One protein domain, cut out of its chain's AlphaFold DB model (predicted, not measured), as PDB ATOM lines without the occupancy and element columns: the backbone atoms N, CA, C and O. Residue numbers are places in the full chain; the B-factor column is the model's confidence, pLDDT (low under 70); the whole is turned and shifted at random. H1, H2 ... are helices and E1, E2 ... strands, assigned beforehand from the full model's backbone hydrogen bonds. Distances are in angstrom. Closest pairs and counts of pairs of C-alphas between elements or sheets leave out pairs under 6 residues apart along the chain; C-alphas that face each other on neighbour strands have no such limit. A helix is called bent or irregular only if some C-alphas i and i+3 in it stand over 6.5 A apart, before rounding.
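What this domain is: This is residues 22 to 101 of the 102 residues of an uncharacterized protein of marine sediment metagenome (UniProt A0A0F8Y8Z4). One twisted sheet of four strands, its two long inner strands sharply bent, has a single long helix sticking out from it like an arm with residues 84 to 101, of which 84 to 99 belong to H1. The bent hairpin of E2 and E3 ends in a tip, residues 52 to 57, that also stands free. The 80 printed residues, with E1, E2, E3, E4 and H1 along the chain, are of the mixed class, helices and strands; the sheet, E1 - E2 - E3 - E4, is antiparallel. The whole is loose, with a radius of gyration of the C-alphas of 15.4 A and spans of 40 by 38 by 22 A.

How they stand to each other: Start at E1, residues 22 to 27, an edge strand antiparallel to E2, residues 39 to 53; find N 24 and O 42 2.8 A apart. E2 bends by 96 degrees at residue 46. Its hairpin partner E3, residues 56 to 68, bends by 74 degrees at residue 61; N 43 and O 63 are 2.9 A apart. E3 forms a hairpin with E4, residues 72 to 78, where N 74 and O 66 are 2.8 A apart. The four strands form a meander, each the antiparallel neighbour of the one before; E1 and E4 are apart. H1, residues 80 to 99, only grazes the sheet with residues 80 to 83; its closest C-alphas to E3 are Glu 80 and Leu 62, 7.2 A. In H1 every O i to N i+4 pair is within hydrogen-bond range.

Where its parts are: Find C-alpha 22 at (143.661, 186.862, 64.568), where E1 begins its 15.1 A. E2 covers 28.8 A, E3 30.9 A and E4 19.0 A. H1 runs 29.3 A from C-alpha 80 at (137.240, 195.652, 54.258) to C-alpha 99 at (110.259, 189.164, 44.784).

The domain as a whole: The C-alphas farthest apart, Glu 47 and Arg 101, are 44.8 A apart. The printed part has no cut. The link E1 to E2 is long, 11 residues; look there for residues 29 to 32, with pLDDT under 70.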
ATOM      1  N   ARG A  22     144.401 186.568  63.346       92.44
ATOM      2  CA  ARG A  22     143.661 186.862  64.568       92.44
ATOM      3  C   ARG A  22     142.171 186.730  64.285       92.44
ATOM      4  O   ARG A  22     141.640 187.380  63.394       92.44
ATOM      5  N   LEU A  23     141.485 185.892  65.050       90.06
ATOM      6  CA  LEU A  23     140.064 185.655  64.833       90.06
ATOM      7  C   LEU A  23     139.234 186.897  65.193       90.06
ATOM      8  O   LEU A  23     139.409 187.469  66.268       90.06
ATOM      9  N   VAL A  24     138.328 187.284  64.295       92.50
ATOM     10  CA  VAL A  24     137.345 188.360  64.496       92.50
ATOM     11  C   VAL A  24     135.997 187.764  64.890       92.50
ATOM     12  O   VAL A  24     135.381 188.223  65.845       92.50
ATOM     13  N   TRP A  25     135.553 186.721  64.182       90.19
ATOM     14  CA  TRP A  25     134.301 186.017  64.462       90.19
ATOM     15  C   TRP A  25     134.324 184.598  63.894       90.19
ATOM     16  O   TRP A  25     134.997 184.329  62.900       90.19
ATOM     17  N   ASN A  26     133.554 183.681  64.480       87.31
ATOM     18  CA  ASN A  26     133.295 182.380  63.865       87.31
ATOM     19  C   ASN A  26     131.899 181.841  64.194       87.31
ATOM     20  O   ASN A  26     131.372 182.054  65.285       87.31
ATOM     21  N   TYR A  27     131.354 181.084  63.248       79.19
ATOM     22  CA  TYR A  27     130.195 180.227  63.417       79.19
ATOM     23  C   TYR A  27     130.666 178.794  63.666       79.19
ATOM     24  O   TYR A  27     131.343 178.222  62.812       79.19
ATOM     25  N   GLN A  28     130.246 178.235  64.807       70.38
ATOM     26  CA  GLN A  28     130.638 176.932  65.363       70.38
ATOM     27  C   GLN A  28     132.087 176.882  65.892       70.38
ATOM     28  O   GLN A  28     133.065 176.967  65.156       70.38
ATOM     29  N   VAL A  29     132.212 176.725  67.216       64.69
ATOM     30  CA  VAL A  29     133.460 176.930  67.969       64.69
ATOM     31  C   VAL A  29     134.136 175.607  68.326       64.69
ATOM     32  O   VAL A  29     133.481 174.682  68.798       64.69
ATOM     33  N   GLY A  30     135.470 175.572  68.218       60.47
ATOM     34  CA  GLY A  30     136.371 174.817  69.111       60.47
ATOM     35  C   GLY A  30     136.357 173.284  69.060       60.47
ATOM     36  O   GLY A  30     137.255 172.669  69.630       60.47
ATOM     37  N   ALA A  31     135.399 172.660  68.379       66.69
ATOM     38  CA  ALA A  31     135.325 171.216  68.185       66.69
ATOM     39  C   ALA A  31     135.592 170.841  66.722       66.69
ATOM     40  O   ALA A  31     135.396 171.642  65.805       66.69
ATOM     41  N   ALA A  32     136.040 169.605  66.504       68.62
ATOM     42  CA  ALA A  32     136.080 169.045  65.162       68.62
ATOM     43  C   ALA A  32     134.639 168.872  64.622       68.62
ATOM     44  O   ALA A  32     133.787 168.392  65.372       68.62
ATOM     45  N   PRO A  33     134.361 169.237  63.353       72.94
ATOM     46  CA  PRO A  33     133.108 168.974  62.666       72.94
ATOM     47  C   PRO A  33     132.653 167.535  62.816       72.94
ATOM     48  O   PRO A  33     133.463 166.613  62.682       72.94
ATOM     49  N   THR A  34     131.346 167.333  62.939       76.19
ATOM     50  CA  THR A  34     130.746 166.052  62.577       76.19
ATOM     51  C   THR A  34     130.504 165.996  61.060       76.19
ATOM     52  O   THR A  34     130.497 167.034  60.383       76.19
ATOM     53  N   PRO A  35     130.346 164.798  60.465       78.31
ATOM     54  CA  PRO A  35     130.010 164.686  59.049       78.31
ATOM     55  C   PRO A  35     128.717 165.447  58.717       78.31
ATOM     56  O   PRO A  35     127.641 165.081  59.178       78.31
ATOM     57  N   GLY A  36     128.831 166.492  57.896       77.69
ATOM     58  CA  GLY A  36     127.714 167.357  57.491       77.69
ATOM     59  C   GLY A  36     127.830 168.801  57.986       77.69
ATOM     60  O   GLY A  36     127.256 169.692  57.362       77.69
ATOM     61  N   ASP A  37     128.622 169.051  59.031       83.94
ATOM     62  CA  ASP A  37     128.790 170.397  59.582       83.94
ATOM     63  C   ASP A  37     129.622 171.291  58.659       83.94
ATOM     64  O   ASP A  37     130.628 170.866  58.085       83.94
ATOM     65  N   SER A  38     129.214 172.555  58.546       85.12
ATOM     66  CA  SER A  38     129.952 173.601  57.834       85.12
ATOM     67  C   SER A  38     130.206 174.781  58.765       85.12
ATOM     68  O   SER A  38     129.363 175.117  59.594       85.12
ATOM     69  N   PHE A  39     131.365 175.410  58.606       87.38
ATOM     70  CA  PHE A  39     131.865 176.444  59.508       87.38
ATOM     71  C   PHE A  39     132.224 177.656  58.681       87.38
ATOM     72  O   PHE A  39     132.720 177.519  57.563       87.38
ATOM     73  N   VAL A  40     132.025 178.827  59.268       91.25
ATOM     74  CA  VAL A  40     132.453 180.090  58.677       91.25
ATOM     75  C   VAL A  40     133.255 180.832  59.724       91.25
ATOM     76  O   VAL A  40     132.813 180.948  60.868       91.25
ATOM     77  N   CYS A  41     134.426 181.341  59.365       91.88
ATOM     78  CA  CYS A  41     135.175 182.231  60.238       91.88
ATOM     79  C   CYS A  41     135.724 183.441  59.491       91.88
ATOM     80  O   CYS A  41     136.012 183.378  58.299       91.88
ATOM     81  N   PHE A  42     135.877 184.532  60.230       94.69
ATOM     82  CA  PHE A  42     136.443 185.785  59.764       94.69
ATOM     83  C   PHE A  42     137.607 186.156  60.665       94.69
ATOM     84  O   PHE A  42     137.510 186.044  61.891       94.69
ATOM     85  N   GLY A  43     138.706 186.607  60.080       94.81
ATOM     86  CA  GLY A  43     139.881 187.004  60.837       94.81
ATOM     87  C   GLY A  43     140.703 188.074  60.144       94.81
ATOM     88  O   GLY A  43     140.566 188.305  58.950       94.81
ATOM     89  N   GLU A  44     141.558 188.708  60.926       96.25
ATOM     90  CA  GLU A  44     142.443 189.793  60.530       96.25
ATOM     91  C   GLU A  44     143.891 189.304  60.575       96.25
ATOM     92  O   GLU A  44     144.315 188.610  61.502       96.25
ATOM     93  N   MET A  45     144.662 189.650  59.562       95.75
ATOM     94  CA  MET A  45     146.074 189.341  59.445       95.75
ATOM     95  C   MET A  45     146.903 190.421  60.125       95.75
ATOM     96  O   MET A  45     146.710 191.603  59.878       95.75
ATOM     97  N   ALA A  46     147.894 190.015  60.923       92.19
ATOM     98  CA  ALA A  46     148.854 190.967  61.489       92.19
ATOM     99  C   ALA A  46     149.671 191.708  60.410       92.19
ATOM    100  O   ALA A  46     150.106 192.835  60.624       92.19
ATOM    101  N   GLU A  47     149.881 191.063  59.262       95.50
ATOM    102  CA  GLU A  47     150.580 191.620  58.106       95.50
ATOM    103  C   GLU A  47     149.769 191.316  56.838       95.50
ATOM    104  O   GLU A  47     149.419 190.146  56.625       95.50
ATOM    105  N   PRO A  48     149.490 192.321  55.989       96.06
ATOM    106  CA  PRO A  48     148.730 192.115  54.765       96.06
ATOM    107  C   PRO A  48     149.491 191.238  53.768       96.06
ATOM    108  O   PRO A  48     150.723 191.215  53.725       96.06
ATOM    109  N   VAL A  49     148.743 190.563  52.900       95.31
ATOM    110  CA  VAL A  49     149.276 189.964  51.678       95.31
ATOM    111  C   VAL A  49     149.097 190.968  50.546       95.31
ATOM    112  O   VAL A  49     147.974 191.304  50.180       95.31
ATOM    113  N   ALA A  50     150.214 191.444  49.999       96.25
ATOM    114  CA  ALA A  50     150.230 192.336  48.848       96.25
ATOM    115  C   ALA A  50     150.591 191.560  47.574       96.25
ATOM    116  O   ALA A  50     151.564 190.799  47.563       96.25
ATOM    117  N   PHE A  51     149.822 191.742  46.502       95.00
ATOM    118  CA  PHE A  51     150.086 191.126  45.202       95.00
ATOM    119  C   PHE A  51     149.509 191.961  44.057       95.00
ATOM    120  O   PHE A  51     148.621 192.784  44.255       95.00
ATOM    121  N   THR A  52     150.002 191.734  42.839       96.62
ATOM    122  CA  THR A  52     149.452 192.345  41.622       96.62
ATOM    123  C   THR A  52     148.771 191.277  40.783       96.62
ATOM    124  O   THR A  52     149.353 190.220  40.529       96.62
ATOM    125  N   TYR A  53     147.559 191.559  40.319       93.25
ATOM    126  CA  TYR A  53     146.826 190.698  39.402       93.25
ATOM    127  C   TYR A  53     146.167 191.553  38.321       93.25
ATOM    128  O   TYR A  53     145.536 192.560  38.622       93.25
ATOM    129  N   ASP A  54     146.367 191.184  37.056       95.00
ATOM    130  CA  ASP A  54     145.842 191.919  35.892       95.00
ATOM    131  C   ASP A  54     146.126 193.441  35.932       95.00
ATOM    132  O   ASP A  54     145.270 194.284  35.680       95.00
ATOM    133  N   GLY A  55     147.348 193.804  36.341       94.81
ATOM    134  CA  GLY A  55     147.793 195.200  36.447       94.81
ATOM    135  C   GLY A  55     147.216 195.990  37.627       94.81
ATOM    136  O   GLY A  55     147.563 197.157  37.783       94.81
ATOM    137  N   SER A  56     146.384 195.370  38.465       93.69
ATOM    138  CA  SER A  56     145.819 195.985  39.668       93.69
ATOM    139  C   SER A  56     146.562 195.513  40.915       93.69
ATOM    140  O   SER A  56     146.869 194.328  41.057       93.69
ATOM    141  N   GLU A  57     146.875 196.444  41.814       95.50
ATOM    142  CA  GLU A  57     147.445 196.126  43.124       95.50
ATOM    143  C   GLU A  57     146.341 195.714  44.099       95.50
ATOM    144  O   GLU A  57     145.288 196.345  44.175       95.50
ATOM    145  N   HIS A  58     146.614 194.664  44.864       94.88
ATOM    146  CA  HIS A  58     145.750 194.145  45.909       94.88
ATOM    147  C   HIS A  58     146.522 194.112  47.222       94.88
ATOM    148  O   HIS A  58     147.671 193.663  47.264       94.88
ATOM    149  N   VAL A  59     145.880 194.573  48.292       96.94
ATOM    150  CA  VAL A  59     146.399 194.530  49.660       96.94
ATOM    151  C   VAL A  59     145.304 193.939  50.526       96.94
ATOM    152  O   VAL A  59     144.280 194.579  50.754       96.94
ATOM    153  N   ASN A  60     145.517 192.701  50.965       97.19
ATOM    154  CA  ASN A  60     144.493 191.911  51.632       97.19
ATOM    155  C   ASN A  60     144.975 191.548  53.036       97.19
ATOM    156  O   ASN A  60     145.930 190.786  53.214       97.19
ATOM    157  N   ASP A  61     144.329 192.129  54.035       97.75
ATOM    158  CA  ASP A  61     144.604 191.971  55.460       97.75
ATOM    159  C   ASP A  61     143.506 191.197  56.194       97.75
ATOM    160  O   ASP A  61     143.637 190.927  57.385       97.75
ATOM    161  N   LEU A  62     142.459 190.758  55.503       97.75
ATOM    162  CA  LEU A  62     141.367 189.983  56.074       97.75
ATOM    163  C   LEU A  62     141.314 188.573  55.484       97.75
ATOM    164  O   LEU A  62     141.763 188.301  54.369       97.75
ATOM    165  N   ASN A  63     140.751 187.644  56.253       96.56
ATOM    166  CA  ASN A  63     140.353 186.336  55.756       96.56
ATOM    167  C   ASN A  63     138.896 186.049  56.089       96.56
ATOM    168  O   ASN A  63     138.492 186.169  57.246       96.56
ATOM    169  N   HIS A  64     138.173 185.520  55.110       95.88
ATOM    170  CA  HIS A  64     136.946 184.750  55.289       95.88
ATOM    171  C   HIS A  64     137.269 183.295  54.946       95.88
ATOM    172  O   HIS A  64     137.809 183.000  53.882       95.88
ATOM    173  N   CYS A  65     137.009 182.366  55.864       94.25
ATOM    174  CA  CYS A  65     137.171 180.942  55.598       94.25
ATOM    175  C   CYS A  65     135.840 180.210  55.716       94.25
ATOM    176  O   CYS A  65     135.133 180.368  56.711       94.25
ATOM    177  N   ASP A  66     135.577 179.331  54.754       93.06
ATOM    178  CA  ASP A  66     134.484 178.367  54.790       93.06
ATOM    179  C   ASP A  66     135.071 176.963  54.926       93.06
ATOM    180  O   ASP A  66     135.834 176.512  54.070       93.06
ATOM    181  N   TYR A  67     134.710 176.232  55.977       90.75
ATOM    182  CA  TYR A  67     134.927 174.789  56.007       90.75
ATOM    183  C   TYR A  67     133.660 174.081  55.556       90.75
ATOM    184  O   TYR A  67     132.584 174.311  56.109       90.75
ATOM    185  N   THR A  68     133.807 173.142  54.624       89.12
ATOM    186  CA  THR A  68     132.757 172.168  54.316       89.12
ATOM    187  C   THR A  68     133.339 170.754  54.311       89.12
ATOM    188  O   THR A  68     134.496 170.577  53.915       89.12
ATOM    189  N   PRO A  69     132.558 169.712  54.644       84.50
ATOM    190  CA  PRO A  69     133.043 168.334  54.603       84.50
ATOM    191  C   PRO A  69     133.472 167.897  53.195       84.50
ATOM    192  O   PRO A  69     134.321 167.026  53.046       84.50
ATOM    193  N   LEU A  70     132.887 168.505  52.156       87.94
ATOM    194  CA  LEU A  70     133.164 168.169  50.761       87.94
ATOM    195  C   LEU A  70     134.436 168.835  50.219       87.94
ATOM    196  O   LEU A  70     135.111 168.256  49.371       87.94
ATOM    197  N   LYS A  71     134.731 170.072  50.632       89.06
ATOM    198  CA  LYS A  71     135.817 170.884  50.053       89.06
ATOM    199  C   LYS A  71     136.987 171.110  51.007       89.06
ATOM    200  O   LYS A  71     138.011 171.626  50.573       89.06
ATOM    201  N   GLY A  72     136.854 170.724  52.275       89.50
ATOM    202  CA  GLY A  72     137.777 171.157  53.316       89.50
ATOM    203  C   GLY A  72     137.659 172.664  53.541       89.50
ATOM    204  O   GLY A  72     136.567 173.223  53.425       89.50
ATOM    205  N   VAL A  73     138.780 173.306  53.868       91.50
ATOM    206  CA  VAL A  73     138.849 174.757  54.081       91.50
ATOM    207  C   VAL A  73     139.028 175.477  52.747       91.50
ATOM    208  O   VAL A  73     140.027 175.282  52.056       91.50
ATOM    209  N   ILE A  74     138.087 176.356  52.431       95.06
ATOM    210  CA  ILE A  74     138.209 177.385  51.403       95.06
ATOM    211  C   ILE A  74     138.595 178.671  52.123       95.06
ATOM    212  O   ILE A  74     137.936 179.062  53.084       95.06
ATOM    213  N   ARG A  75     139.683 179.302  51.686       94.69
ATOM    214  CA  ARG A  75     140.198 180.540  52.273       94.69
ATOM    215  C   ARG A  75     140.135 181.654  51.239       94.69
ATOM    216  O   ARG A  75     140.837 181.590  50.231       94.69
ATOM    217  N   TRP A  76     139.361 182.681  51.546       95.69
ATOM    218  CA  TRP A  76     139.332 183.950  50.838       95.69
ATOM    219  C   TRP A  76     140.291 184.911  51.543       95.69
ATOM    220  O   TRP A  76     140.243 185.045  52.766       95.69
ATOM    221  N   GLN A  77     141.210 185.511  50.787       95.38
ATOM    222  CA  GLN A  77     142.069 186.598  51.262       95.38
ATOM    223  C   GLN A  77     141.469 187.886  50.726       95.38
ATOM    224  O   GLN A  77     141.360 188.027  49.511       95.38
ATOM    225  N   GLU A  78     141.077 188.787  51.612       96.50
ATOM    226  CA  GLU A  78     140.171 189.903  51.326       96.50
ATOM    227  C   GLU A  78     140.628 191.173  52.054       96.50
ATOM    228  O   GLU A  78     141.601 191.154  52.812       96.50
ATOM    229  N   ASN A  79     139.910 192.269  51.842       97.06
ATOM    230  CA  ASN A  79     139.998 193.510  52.610       97.06
ATOM    231  C   ASN A  79     138.595 193.978  53.061       97.06
ATOM    232  O   ASN A  79     137.587 193.309  52.823       97.06
ATOM    233  N   GLU A  80     138.515 195.121  53.746       96.94
ATOM    234  CA  GLU A  80     137.240 195.652  54.258       96.94
ATOM    235  C   GLU A  80     136.210 195.919  53.144       96.94
ATOM    236  O   GLU A  80     135.021 195.620  53.310       96.94
ATOM    237  N   ASP A  81     136.651 196.437  51.996       96.69
ATOM    238  CA  ASP A  81     135.766 196.752  50.872       96.69
ATOM    239  C   ASP A  81     135.123 195.486  50.287       96.69
ATOM    240  O   ASP A  81     133.937 195.511  49.930       96.69
ATOM    241  N   ASP A  82     135.850 194.365  50.257       96.69
ATOM    242  CA  ASP A  82     135.318 193.062  49.847       96.69
ATOM    243  C   ASP A  82     134.175 192.613  50.772       96.69
ATOM    244  O   ASP A  82     133.106 192.211  50.300       96.69
ATOM    245  N   TRP A  83     134.330 192.755  52.094       96.75
ATOM    246  CA  TRP A  83     133.282 192.403  53.063       96.75
ATOM    247  C   TRP A  83     132.047 193.299  52.933       96.75
ATOM    248  O   TRP A  83     130.906 192.818  52.972       96.75
ATOM    249  N   VAL A  84     132.249 194.602  52.726       97.62
ATOM    250  CA  VAL A  84     131.156 195.548  52.457       97.62
ATOM    251  C   VAL A  84     130.438 195.185  51.153       97.62
ATOM    252  O   VAL A  84     129.201 195.214  51.086       97.62
ATOM    253  N   ALA A  85     131.181 194.813  50.110       96.75
ATOM    254  CA  ALA A  85     130.615 194.358  48.847       96.75
ATOM    255  C   ALA A  85     129.824 193.051  49.020       96.75
ATOM    256  O   ALA A  85     128.687 192.968  48.544       96.75
ATOM    257  N   ALA A  86     130.356 192.077  49.762       96.00
ATOM    258  CA  ALA A  86     129.693 190.812  50.066       96.00
ATOM    259  C   ALA A  86     128.363 191.031  50.807       96.00
ATOM    260  O   ALA A  86     127.331 190.477  50.414       96.00
ATOM    261  N   GLN A  87     128.337 191.913  51.814       96.81
ATOM    262  CA  GLN A  87     127.105 192.288  52.517       96.81
ATOM    263  C   GLN A  87     126.033 192.802  51.540       96.81
ATOM    264  O   GLN A  87     124.880 192.354  51.562       96.81
ATOM    265  N   ARG A  88     126.405 193.730  50.649       97.69
ATOM    266  CA  ARG A  88     125.495 194.318  49.649       97.69
ATOM    267  C   ARG A  88     125.026 193.286  48.625       97.69
ATOM    268  O   ARG A  88     123.850 193.294  48.234       97.69
ATOM    269  N   PHE A  89     125.928 192.404  48.203       96.62
ATOM    270  CA  PHE A  89     125.662 191.313  47.276       96.62
ATOM    271  C   PHE A  89     124.605 190.353  47.842       96.62
ATOM    272  O   PHE A  89     123.558 190.165  47.213       96.62
ATOM    273  N   TYR A  90     124.798 189.841  49.063       97.19
ATOM    274  CA  TYR A  90     123.838 188.940  49.711       97.19
ATOM    275  C   TYR A  90     122.482 189.604  49.962       97.19
ATOM    276  O   TYR A  90     121.439 189.014  49.664       97.19
ATOM    277  N   ALA A  91     122.470 190.850  50.447       97.75
ATOM    278  CA  ALA A  91     121.229 191.595  50.655       97.75
ATOM    279  C   ALA A  91     120.430 191.756  49.345       97.75
ATOM    280  O   ALA A  91     119.211 191.560  49.311       97.75
ATOM    281  N   THR A  92     121.118 192.061  48.242       98.00
ATOM    282  CA  THR A  92     120.502 192.197  46.916       98.00
ATOM    283  C   THR A  92     119.953 190.870  46.399       98.00
ATOM    284  O   THR A  92     118.829 190.842  45.882       98.00
ATOM    285  N   ALA A  93     120.708 189.780  46.551       98.19
ATOM    286  CA  ALA A  93     120.278 188.443  46.153       98.19
ATOM    287  C   ALA A  93     119.015 188.009  46.912       98.19
ATOM    288  O   ALA A  93     118.031 187.599  46.294       98.19
ATOM    289  N   LEU A  94     118.993 188.190  48.238       98.06
ATOM    290  CA  LEU A  94     117.836 187.867  49.078       98.06
ATOM    291  C   LEU A  94     116.586 188.652  48.676       98.06
ATOM    292  O   LEU A  94     115.495 188.083  48.617       98.06
ATOM    293  N   ARG A  95     116.728 189.945  48.366       97.88
ATOM    294  CA  ARG A  95     115.610 190.770  47.891       97.88
ATOM    295  C   ARG A  95     115.024 190.232  46.583       97.88
ATOM    296  O   ARG A  95     113.809 190.097  46.479       97.88
ATOM    297  N   LYS A  96     115.871 189.906  45.600       97.88
ATOM    298  CA  LYS A  96     115.425 189.357  44.307       97.88
ATOM    299  C   LYS A  96     114.754 187.990  44.461       97.88
ATOM    300  O   LYS A  96     113.732 187.751  43.829       97.88
ATOM    301  N   LEU A  97     115.294 187.126  45.323       97.56
ATOM    302  CA  LEU A  97     114.707 185.816  45.607       97.56
ATOM    303  C   LEU A  97     113.285 185.933  46.168       97.56
ATOM    304  O   LEU A  97     112.420 185.161  45.775       97.56
ATOM    305  N   LYS A  98     113.050 186.880  47.085       97.25
ATOM    306  CA  LYS A  98     111.722 187.112  47.670       97.25
ATOM    307  C   LYS A  98     110.728 187.615  46.627       97.25
ATOM    308  O   LYS A  98     109.670 187.023  46.495       97.25
ATOM    309  N   ALA A  99     111.115 188.614  45.835       96.00
ATOM    310  CA  ALA A  99     110.259 189.164  44.784       96.00
ATOM    311  C   ALA A  99     109.877 188.135  43.702       96.00
ATOM    312  O   ALA A  99     108.808 188.229  43.127       96.00
ATOM    313  N   GLY A 100     110.742 187.156  43.410       94.19
ATOM    314  CA  GLY A 100     110.432 186.085  42.454       94.19
ATOM    315  C   GLY A 100     109.589 184.935  43.020       94.19
ATOM    316  O   GLY A 100     109.308 183.988  42.292       94.19
ATOM    317  N   ARG A 101     109.261 184.964  44.318       92.94
ATOM    318  CA  ARG A 101     108.409 183.971  44.998       92.94
ATOM    319  C   ARG A 101     107.005 184.503  45.305       92.94
ATOM    320  O   ARG A 101     106.202 183.749  45.852       92.94
TER     321      ARG A 101